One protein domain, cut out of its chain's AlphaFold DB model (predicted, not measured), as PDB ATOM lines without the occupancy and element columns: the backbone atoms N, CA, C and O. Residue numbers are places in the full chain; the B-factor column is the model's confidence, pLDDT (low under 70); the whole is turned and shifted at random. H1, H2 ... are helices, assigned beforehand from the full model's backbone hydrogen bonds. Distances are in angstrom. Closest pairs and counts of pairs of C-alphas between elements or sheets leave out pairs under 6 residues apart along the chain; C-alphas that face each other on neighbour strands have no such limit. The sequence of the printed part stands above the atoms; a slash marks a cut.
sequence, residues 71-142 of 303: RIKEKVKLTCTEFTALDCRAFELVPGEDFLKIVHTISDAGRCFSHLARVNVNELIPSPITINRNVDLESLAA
ATOM      1  N   ARG A  71     -42.132 -54.677  -8.282       93.88
ATOM      2  CA  ARG A  71     -42.504 -53.346  -7.778       93.88
ATOM      3  C   ARG A  71     -42.157 -52.214  -8.755       93.88
ATOM      4  O   ARG A  71     -42.903 -51.247  -8.847       93.88
ATOM      5  N   ILE A  72     -41.027 -52.319  -9.453       93.50
ATOM      6  CA  ILE A  72     -40.605 -51.319 -10.441       93.50
ATOM      7  C   ILE A  72     -41.464 -51.448 -11.699       93.50
ATOM      8  O   ILE A  72     -41.945 -50.432 -12.190       93.50
ATOM      9  N   LYS A  73     -41.726 -52.678 -12.163       92.75
ATOM     10  CA  LYS A  73     -42.617 -52.927 -13.308       92.75
ATOM     11  C   LYS A  73     -44.014 -52.336 -13.089       92.75
ATOM     12  O   LYS A  73     -44.503 -51.627 -13.958       92.75
ATOM     13  N   GLU A  74     -44.611 -52.561 -11.918       96.12
ATOM     14  CA  GLU A  74     -45.926 -51.995 -11.582       96.12
ATOM     15  C   GLU A  74     -45.907 -50.465 -11.544       96.12
ATOM     16  O   GLU A  74     -46.826 -49.821 -12.046       96.12
ATOM     17  N   LYS A  75     -44.838 -49.862 -11.008       96.44
ATOM     18  CA  LYS A  75     -44.705 -48.402 -10.992       96.44
ATOM     19  C   LYS A  75     -44.610 -47.825 -12.407       96.44
ATOM     20  O   LYS A  75     -45.293 -46.852 -12.697       96.44
ATOM     21  N   VAL A  76     -43.799 -48.428 -13.280       95.25
ATOM     22  CA  VAL A  76     -43.679 -48.002 -14.687       95.25
ATOM     23  C   VAL A  76     -45.020 -48.135 -15.401       95.25
ATOM     24  O   VAL A  76     -45.440 -47.196 -16.067       95.25
ATOM     25  N   LYS A  77     -45.722 -49.258 -15.208       96.31
ATOM     26  CA  LYS A  77     -47.055 -49.478 -15.778       96.31
ATOM     27  C   LYS A  77     -48.025 -48.362 -15.386       96.31
ATOM     28  O   LYS A  77     -48.630 -47.770 -16.270       96.31
ATOM     29  N   LEU A  78     -48.134 -48.059 -14.089       97.50
ATOM     30  CA  LEU A  78     -49.019 -47.002 -13.595       97.50
ATOM     31  C   LEU A  78     -48.665 -45.638 -14.202       97.50
ATOM     32  O   LEU A  78     -49.545 -44.962 -14.723       97.50
ATOM     33  N   THR A  79     -47.381 -45.271 -14.210       96.75
ATOM     34  CA  THR A  79     -46.927 -43.997 -14.786       96.75
ATOM     35  C   THR A  79     -47.205 -43.904 -16.288       96.75
ATOM     36  O   THR A  79     -47.610 -42.848 -16.759       96.75
ATOM     37  N   CYS A  80     -47.038 -44.989 -17.053       96.50
ATOM     38  CA  CYS A  80     -47.402 -45.003 -18.471       96.50
ATOM     39  C   CYS A  80     -48.912 -44.836 -18.676       96.50
ATOM     40  O   CYS A  80     -49.310 -44.108 -19.578       96.50
ATOM     41  N   THR A  81     -49.744 -45.466 -17.839       96.25
ATOM     42  CA  THR A  81     -51.204 -45.298 -17.896       96.25
ATOM     43  C   THR A  81     -51.618 -43.859 -17.593       96.25
ATOM     44  O   THR A  81     -52.404 -43.283 -18.344       96.25
ATOM     45  N   GLU A  82     -51.065 -43.259 -16.537       97.12
ATOM     46  CA  GLU A  82     -51.302 -41.852 -16.190       97.12
ATOM     47  C   GLU A  82     -50.856 -40.919 -17.320       97.12
ATOM     48  O   GLU A  82     -51.628 -40.058 -17.723       97.12
ATOM     49  N   PHE A  83     -49.666 -41.137 -17.888       95.50
ATOM     50  CA  PHE A  83     -49.168 -40.383 -19.041       95.50
ATOM     51  C   PHE A  83     -50.132 -40.451 -20.232       95.50
ATOM     52  O   PHE A  83     -50.498 -39.419 -20.783       95.50
ATOM     53  N   THR A  84     -50.594 -41.647 -20.609       95.31
ATOM     54  CA  THR A  84     -51.536 -41.783 -21.730       95.31
ATOM     55  C   THR A  84     -52.880 -41.113 -21.455       95.31
ATOM     56  O   THR A  84     -53.444 -40.494 -22.353       95.31
ATOM     57  N   ALA A  85     -53.376 -41.196 -20.218       92.75
ATOM     58  CA  ALA A  85     -54.686 -40.671 -19.854       92.75
ATOM     59  C   ALA A  85     -54.690 -39.145 -19.678       92.75
ATOM     60  O   ALA A  85     -55.598 -38.482 -20.166       92.75
ATOM     61  N   LEU A  86     -53.693 -38.591 -18.983       92.75
ATOM     62  CA  LEU A  86     -53.636 -37.165 -18.652       92.75
ATOM     63  C   LEU A  86     -53.193 -36.306 -19.840       92.75
ATOM     64  O   LEU A  86     -53.695 -35.196 -19.998       92.75
ATOM     65  N   ASP A  87     -52.312 -36.830 -20.696       94.12
ATOM     66  CA  ASP A  87     -51.806 -36.105 -21.868       94.12
ATOM     67  C   ASP A  87     -52.563 -36.477 -23.159       94.12
ATOM     68  O   ASP A  87     -52.133 -36.107 -24.256       94.12
ATOM     69  N   CYS A  88     -53.656 -37.244 -23.045       90.69
ATOM     70  CA  CYS A  88     -54.473 -37.740 -24.160       90.69
ATOM     71  C   CYS A  88     -53.635 -38.394 -25.276       90.69
ATOM     72  O   CYS A  88     -53.805 -38.105 -26.464       90.69
ATOM     73  N   ARG A  89     -52.682 -39.256 -24.902       94.06
ATOM     74  CA  ARG A  89     -51.794 -39.943 -25.853       94.06
ATOM     75  C   ARG A  89     -52.317 -41.331 -26.196       94.06
ATOM     76  O   ARG A  89     -52.826 -42.042 -25.335       94.06
ATOM     77  N   ALA A  90     -52.113 -41.732 -27.450       93.81
ATOM     78  CA  ALA A  90     -52.407 -43.080 -27.924       93.81
ATOM     79  C   ALA A  90     -51.616 -44.134 -27.128       93.81
ATOM     80  O   ALA A  90     -50.446 -43.922 -26.791       93.81
ATOM     81  N   PHE A  91     -52.230 -45.285 -26.847       92.31
ATOM     82  CA  PHE A  91     -51.587 -46.357 -26.077       92.31
ATOM     83  C   PHE A  91     -50.392 -46.964 -26.821       92.31
ATOM     84  O   PHE A  91     -49.420 -47.396 -26.199       92.31
ATOM     85  N   GLU A  92     -50.438 -46.926 -28.150       94.62
ATOM     86  CA  GLU A  92     -49.411 -47.381 -29.085       94.62
ATOM     87  C   GLU A  92     -48.128 -46.539 -29.003       94.62
ATOM     88  O   GLU A  92     -47.065 -47.000 -29.416       94.62
ATOM     89  N   LEU A  93     -48.191 -45.339 -28.412       95.12
ATOM     90  CA  LEU A  93     -47.019 -44.490 -28.203       95.12
ATOM     91  C   LEU A  93     -46.010 -45.129 -27.235       95.12
ATOM     92  O   LEU A  93     -44.806 -45.042 -27.457       95.12
ATOM     93  N   VAL A  94     -46.487 -45.780 -26.167       94.69
ATOM     94  CA  VAL A  94     -45.639 -46.353 -25.105       94.69
ATOM     95  C   VAL A  94     -44.705 -47.464 -25.616       94.69
ATOM     96  O   VAL A  94     -43.531 -47.456 -25.244       94.69
ATOM     97  N   PRO A  95     -45.160 -48.425 -26.447       95.31
ATOM     98  CA  PRO A  95     -44.267 -49.397 -27.076       95.31
ATOM     99  C   PRO A  95     -43.540 -48.865 -28.325       95.31
ATOM    100  O   PRO A  95     -42.761 -49.614 -28.911       95.31
ATOM    101  N   GLY A  96     -43.776 -47.618 -28.748       95.50
ATOM    102  CA  GLY A  96     -43.180 -47.044 -29.952       95.50
ATOM    103  C   GLY A  96     -41.654 -46.944 -29.875       95.50
ATOM    104  O   GLY A  96     -41.094 -46.528 -28.860       95.50
ATOM    105  N   GLU A  97     -40.965 -47.295 -30.966       95.19
ATOM    106  CA  GLU A  97     -39.497 -47.367 -30.998       95.19
ATOM    107  C   GLU A  97     -38.825 -46.048 -30.602       95.19
ATOM    108  O   GLU A  97     -37.861 -46.046 -29.835       95.19
ATOM    109  N   ASP A  98     -39.346 -44.913 -31.071       91.88
ATOM    110  CA  ASP A  98     -38.766 -43.600 -30.777       91.88
ATOM    111  C   ASP A  98     -39.020 -43.148 -29.337       91.88
ATOM    112  O   ASP A  98     -38.133 -42.570 -28.703       91.88
ATOM    113  N   PHE A  99     -40.177 -43.490 -28.764       95.12
ATOM    114  CA  PHE A  99     -40.422 -43.271 -27.340       95.12
ATOM    115  C   PHE A  99     -39.458 -44.105 -26.488       95.12
ATOM    116  O   PHE A  99     -38.850 -43.590 -25.545       95.12
ATOM    117  N   LEU A 100     -39.224 -45.368 -26.859       94.94
ATOM    118  CA  LEU A 100     -38.240 -46.218 -26.186       94.94
ATOM    119  C   LEU A 100     -36.816 -45.655 -26.305       94.94
ATOM    120  O   LEU A 100     -36.085 -45.671 -25.312       94.94
ATOM    121  N   LYS A 101     -36.422 -45.095 -27.460       95.50
ATOM    122  CA  LYS A 101     -35.126 -44.399 -27.616       95.50
ATOM    123  C   LYS A 101     -34.989 -43.233 -26.633       95.50
ATOM    124  O   LYS A 101     -33.934 -43.089 -26.008       95.50
ATOM    125  N   ILE A 102     -36.045 -42.438 -26.440       94.00
ATOM    126  CA  ILE A 102     -36.057 -41.346 -25.452       94.00
ATOM    127  C   ILE A 102     -35.891 -41.906 -24.034       94.00
ATOM    128  O   ILE A 102     -35.024 -41.445 -23.291       94.00
ATOM    129  N   VAL A 103     -36.665 -42.932 -23.665       94.12
ATOM    130  CA  VAL A 103     -36.590 -43.564 -22.335       94.12
ATOM    131  C   VAL A 103     -35.192 -44.124 -22.062       94.12
ATOM    132  O   VAL A 103     -34.645 -43.910 -20.977       94.12
ATOM    133  N   HIS A 104     -34.585 -44.799 -23.040       93.25
ATOM    134  CA  HIS A 104     -33.209 -45.283 -22.941       93.25
ATOM    135  C   HIS A 104     -32.216 -44.137 -22.744       93.25
ATOM    136  O   HIS A 104     -31.408 -44.192 -21.817       93.25
ATOM    137  N   THR A 105     -32.335 -43.069 -23.534       94.44
ATOM    138  CA  THR A 105     -31.462 -41.889 -23.439       94.44
ATOM    139  C   THR A 105     -31.558 -41.219 -22.068       94.44
ATOM    140  O   THR A 105     -30.536 -40.915 -21.453       94.44
ATOM    141  N   ILE A 106     -32.773 -41.037 -21.538       91.56
ATOM    142  CA  ILE A 106     -32.997 -40.471 -20.199       91.56
ATOM    143  C   ILE A 106     -32.433 -41.399 -19.113       91.56
ATOM    144  O   ILE A 106     -31.824 -40.929 -18.151       91.56
ATOM    145  N   SER A 107     -32.607 -42.714 -19.260       89.69
ATOM    146  CA  SER A 107     -32.079 -43.710 -18.320       89.69
ATOM    147  C   SER A 107     -30.548 -43.690 -18.266       89.69
ATOM    148  O   SER A 107     -29.963 -43.661 -17.180       89.69
ATOM    149  N   ASP A 108     -29.891 -43.632 -19.425       89.69
ATOM    150  CA  ASP A 108     -28.433 -43.544 -19.516       89.69
ATOM    151  C   ASP A 108     -27.909 -42.202 -18.998       89.69
ATOM    152  O   ASP A 108     -26.942 -42.179 -18.231       89.69
ATOM    153  N   ALA A 109     -28.595 -41.094 -19.295       87.69
ATOM    154  CA  ALA A 109     -28.291 -39.800 -18.693       87.69
ATOM    155  C   ALA A 109     -28.387 -39.869 -17.156       87.69
ATOM    156  O   ALA A 109     -27.482 -39.423 -16.449       87.69
ATOM    157  N   GLY A 110     -29.421 -40.527 -16.622       87.38
ATOM    158  CA  GLY A 110     -29.582 -40.772 -15.188       87.38
ATOM    159  C   GLY A 110     -28.395 -41.506 -14.550       87.38
ATOM    160  O   GLY A 110     -28.020 -41.197 -13.418       87.38
ATOM    161  N   ARG A 111     -27.745 -42.425 -15.276       86.12
ATOM    162  CA  ARG A 111     -26.518 -43.102 -14.807       86.12
ATOM    163  C   ARG A 111     -25.333 -42.138 -14.709       86.12
ATOM    164  O   ARG A 111     -24.568 -42.215 -13.741       86.12
ATOM    165  N   CYS A 112     -25.204 -41.203 -15.652       85.38
ATOM    166  CA  CYS A 112     -24.175 -40.155 -15.631       85.38
ATOM    167  C   CYS A 112     -24.343 -39.196 -14.440       85.38
ATOM    168  O   CYS A 112     -23.359 -38.717 -13.875       85.38
ATOM    169  N   PHE A 113     -25.582 -38.975 -13.999       81.81
ATOM    170  CA  PHE A 113     -25.908 -38.139 -12.842       81.81
ATOM    171  C   PHE A 113     -25.936 -38.897 -11.510       81.81
ATOM    172  O   PHE A 113     -26.422 -38.360 -10.522       81.81
ATOM    173  N   SER A 114     -25.393 -40.116 -11.437       76.44
ATOM    174  CA  SER A 114     -25.424 -40.956 -10.222       76.44
ATOM    175  C   SER A 114     -24.818 -40.310  -8.966       76.44
ATOM    176  O   SER A 114     -25.152 -40.707  -7.852       76.44
ATOM    177  N   HIS A 115     -23.951 -39.308  -9.129       81.94
ATOM    178  CA  HIS A 115     -23.362 -38.527  -8.040       81.94
ATOM    179  C   HIS A 115     -24.274 -37.393  -7.534       81.94
ATOM    180  O   HIS A 115     -24.053 -36.869  -6.441       81.94
ATOM    181  N   LEU A 116     -25.290 -37.005  -8.307       79.06
ATOM    182  CA  LEU A 116     -26.262 -35.984  -7.934       79.06
ATOM    183  C   LEU A 116     -27.407 -36.633  -7.158       79.06
ATOM    184  O   LEU A 116     -28.029 -37.590  -7.608       79.06
ATOM    185  N   ALA A 117     -27.729 -36.081  -5.988       76.12
ATOM    186  CA  ALA A 117     -28.812 -36.601  -5.153       76.12
ATOM    187  C   ALA A 117     -30.192 -36.481  -5.828       76.12
ATOM    188  O   ALA A 117     -31.091 -37.274  -5.539       76.12
ATOM    189  N   ARG A 118     -30.372 -35.480  -6.703       78.50
ATOM    190  CA  ARG A 118     -31.584 -35.237  -7.496       78.50
ATOM    191  C   ARG A 118     -31.222 -34.552  -8.809       78.50
ATOM    192  O   ARG A 118     -30.400 -33.642  -8.815       78.50
ATOM    193  N   VAL A 119     -31.878 -34.965  -9.888       83.81
ATOM    194  CA  VAL A 119     -31.807 -34.317 -11.204       83.81
ATOM    195  C   VAL A 119     -33.068 -33.478 -11.394       83.81
ATOM    196  O   VAL A 119     -34.173 -33.966 -11.145       83.81
ATOM    197  N   ASN A 120     -32.910 -32.223 -11.817       86.19
ATOM    198  CA  ASN A 120     -34.037 -31.382 -12.205       86.19
ATOM    199  C   ASN A 120     -34.523 -31.802 -13.602       86.19
ATOM    200  O   ASN A 120     -33.883 -31.504 -14.606       86.19
ATOM    201  N   VAL A 121     -35.653 -32.511 -13.669       85.25
ATOM    202  CA  VAL A 121     -36.201 -33.037 -14.934       85.25
ATOM    203  C   VAL A 121     -36.575 -31.910 -15.905       85.25
ATOM    204  O   VAL A 121     -36.414 -32.075 -17.111       85.25
ATOM    205  N   ASN A 122     -36.982 -30.746 -15.391       85.94
ATOM    206  CA  ASN A 122     -37.363 -29.593 -16.214       85.94
ATOM    207  C   ASN A 122     -36.173 -28.968 -16.958       85.94
ATOM    208  O   ASN A 122     -36.371 -28.283 -17.954       85.94
ATOM    209  N   GLU A 123     -34.948 -29.184 -16.474       87.75
ATOM    210  CA  GLU A 123     -33.725 -28.757 -17.166       87.75
ATOM    211  C   GLU A 123     -33.207 -29.826 -18.134       87.75
ATOM    212  O   GLU A 123     -32.491 -29.506 -19.079       87.75
ATOM    213  N   LEU A 124     -33.567 -31.095 -17.907       88.00
ATOM    214  CA  LEU A 124     -33.158 -32.215 -18.752       88.00
ATOM    215  C   LEU A 124     -33.988 -32.295 -20.040       88.00
ATOM    216  O   LEU A 124     -33.449 -32.620 -21.097       88.00
ATOM    217  N   ILE A 125     -35.294 -32.038 -19.950       90.44
ATOM    218  CA  ILE A 125     -36.213 -32.136 -21.086       90.44
ATOM    219  C   ILE A 125     -36.280 -30.776 -21.799       90.44
ATOM    220  O   ILE A 125     -36.591 -29.769 -21.161       90.44
ATOM    221  N   PRO A 126     -36.010 -30.708 -23.116       91.50
ATOM    222  CA  PRO A 126     -36.083 -29.454 -23.853       91.50
ATOM    223  C   PRO A 126     -37.519 -28.923 -23.910       91.50
ATOM    224  O   PRO A 126     -38.483 -29.678 -24.022       91.50
ATOM    225  N   SER A 127     -37.659 -27.596 -23.892       91.56
ATOM    226  CA  SER A 127     -38.965 -26.951 -24.055       91.56
ATOM    227  C   SER A 127     -39.583 -27.250 -25.433       91.56
ATOM    228  O   SER A 127     -38.835 -27.453 -26.398       91.56
ATOM    229  N   PRO A 128     -40.920 -27.172 -25.586       90.56
ATOM    230  CA  PRO A 128     -41.578 -27.338 -26.886       90.56
ATOM    231  C   PRO A 128     -41.028 -26.405 -27.976       90.56
ATOM    232  O   PRO A 128     -40.888 -26.807 -29.127       90.56
ATOM    233  N   ILE A 129     -40.643 -25.176 -27.612       90.44
ATOM    234  CA  ILE A 129     -40.039 -24.199 -28.533       90.44
ATOM    235  C   ILE A 129     -38.671 -24.688 -29.016       90.44
ATOM    236  O   ILE A 129     -38.343 -24.562 -30.196       90.44
ATOM    237  N   THR A 130     -37.866 -25.244 -28.109       91.44
ATOM    238  CA  THR A 130     -36.557 -25.808 -28.447       91.44
ATOM    239  C   THR A 130     -36.717 -26.998 -29.378       91.44
ATOM    240  O   THR A 130     -36.005 -27.060 -30.374       91.44
ATOM    241  N   ILE A 131     -37.661 -27.899 -29.092       88.56
ATOM    242  CA  ILE A 131     -37.948 -29.043 -29.964       88.56
ATOM    243  C   ILE A 131     -38.330 -28.533 -31.350       88.56
ATOM    244  O   ILE A 131     -37.645 -28.870 -32.302       88.56
ATOM    245  N   ASN A 132     -39.319 -27.638 -31.451       85.69
ATOM    246  CA  ASN A 132     -39.803 -27.101 -32.728       85.69
ATOM    247  C   ASN A 132     -38.684 -26.482 -33.588       85.69
ATOM    248  O   ASN A 132     -38.620 -26.702 -34.790       85.69
ATOM    249  N   ARG A 133     -37.742 -25.757 -32.973       86.31
ATOM    250  CA  ARG A 133     -36.588 -25.170 -33.682       86.31
ATOM    251  C   ARG A 133     -35.576 -26.195 -34.194       86.31
ATOM    252  O   ARG A 133     -34.780 -25.854 -35.060       86.31
ATOM    253  N   ASN A 134     -35.562 -27.387 -33.609       85.12
ATOM    254  CA  ASN A 134     -34.637 -28.466 -33.941       85.12
ATOM    255  C   ASN A 134     -35.341 -29.639 -34.637       85.12
ATOM    256  O   ASN A 134     -34.714 -30.675 -34.842       85.12
ATOM    257  N   VAL A 135     -36.626 -29.500 -34.986       83.25
ATOM    258  CA  VAL A 135     -37.283 -30.470 -35.858       83.25
ATOM    259  C   VAL A 135     -36.654 -30.336 -37.235       83.25
ATOM    260  O   VAL A 135     -36.619 -29.250 -37.815       83.25
ATOM    261  N   ASP A 136     -36.151 -31.451 -37.748       77.44
ATOM    262  CA  ASP A 136     -35.673 -31.516 -39.114       77.44
ATOM    263  C   ASP A 136     -36.864 -31.351 -40.066       77.44
ATOM    264  O   ASP A 136     -37.814 -32.138 -40.036       77.44
ATOM    265  N   LEU A 137     -36.827 -30.315 -40.904       69.44
ATOM    266  CA  LEU A 137     -37.872 -30.042 -41.890       69.44
ATOM    267  C   LEU A 137     -38.043 -31.214 -42.868       69.44
ATOM    268  O   LEU A 137     -39.150 -31.409 -43.372       69.44
ATOM    269  N   GLU A 138     -37.002 -32.026 -43.090       69.12
ATOM    270  CA  GLU A 138     -37.092 -33.236 -43.915       69.12
ATOM    271  C   GLU A 138     -37.998 -34.305 -43.284       69.12
ATOM    272  O   GLU A 138     -38.747 -34.975 -43.994       69.12
ATOM    273  N   SER A 139     -38.023 -34.414 -41.950       70.31
ATOM    274  CA  SER A 139     -38.915 -35.347 -41.242       70.31
ATOM    275  C   SER A 139     -40.392 -34.949 -41.344       70.31
ATOM    276  O   SER A 139     -41.269 -35.809 -41.400       70.31
ATOM    277  N   LEU A 140     -40.674 -33.645 -41.440       72.69
ATOM    278  CA  LEU A 140     -42.025 -33.114 -41.646       72.69
ATOM    279  C   LEU A 140     -42.458 -33.152 -43.114       72.69
ATOM    280  O   LEU A 140     -43.654 -33.104 -43.394       72.69
ATOM    281  N   ALA A 141     -41.514 -33.250 -44.055       73.56
ATOM    282  CA  ALA A 141     -41.818 -33.354 -45.480       73.56
ATOM    283  C   ALA A 141     -42.526 -34.670 -45.845       73.56
ATOM    284  O   ALA A 141     -43.173 -34.741 -46.884       73.56
ATOM    285  N   ALA A 142     -42.427 -35.689 -44.985       80.69
ATOM    286  CA  ALA A 142     -43.127 -36.961 -45.141       80.69
ATOM    287  C   ALA A 142     -44.625 -36.892 -44.789       80.69
ATOM    288  O   ALA A 142     -45.352 -37.844 -45.068       80.69
TER     289      ALA A 142
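Overview. This is residues 71 to 142 of the 303 residues of the protein "Hypothetical protein" of Rotaria magnacalcarata (UniProt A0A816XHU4). Two long helices, H1 and H2, are set at a slant to each other with a gap between them and are joined by a loop; beyond H2 the chain folds back beside that helix through the short H3. From there residues 126 to 142, with the short H4 and H5, stick out as a free arm. The printed part has 72 residues with five named helices, in the order H1, H2, H3, H4, H5, and no named strand: the class is all helix. It is loose, with a radius of gyration of the C-alphas of 14.7 A, and spans 42 by 29 by 20 A.

Arrangement. H2, residues 97 to 112, has its centre nearest to the mean of the C-alphas, at 7.4 A. H1, residues 71 to 86, is apart from H2. H3, residues 121 to 124, is only just apart from H2, with the closest C-alphas 8.4 A from each other. H4, residues 128 to 133, is apart from H3. H5, residues 137 to 140, is apart from H4 and has the farthest centre, 20.5 A from the mean. Every O i to N i+4 pair is within hydrogen-bond range in H1, H2 and H4; H3 and H5 are too short for such a pair, and each has its one O i to N i+3 pair within range.

Along the chain. H2 is 22.9 A long from first to last C-alpha and begins at C-alpha 97 (-39.497, -47.367, -30.998). H1 is 22.4 A long and begins at C-alpha 71 (-42.504, -53.346, -7.778). H3, H4 and H5 measure 5.0 A, 8.7 A and 5.2 A, and H5 ends at C-alpha 140 (-42.025, -33.114, -41.646).

Size, cuts and confidence. The two C-alphas farthest apart, those of Arg 71 and Ala 141, are 42.7 A from each other. The printed part has no cut and no long link. Its mean pLDDT is 89.0, and residues 137 to 138, in H5, are under 70.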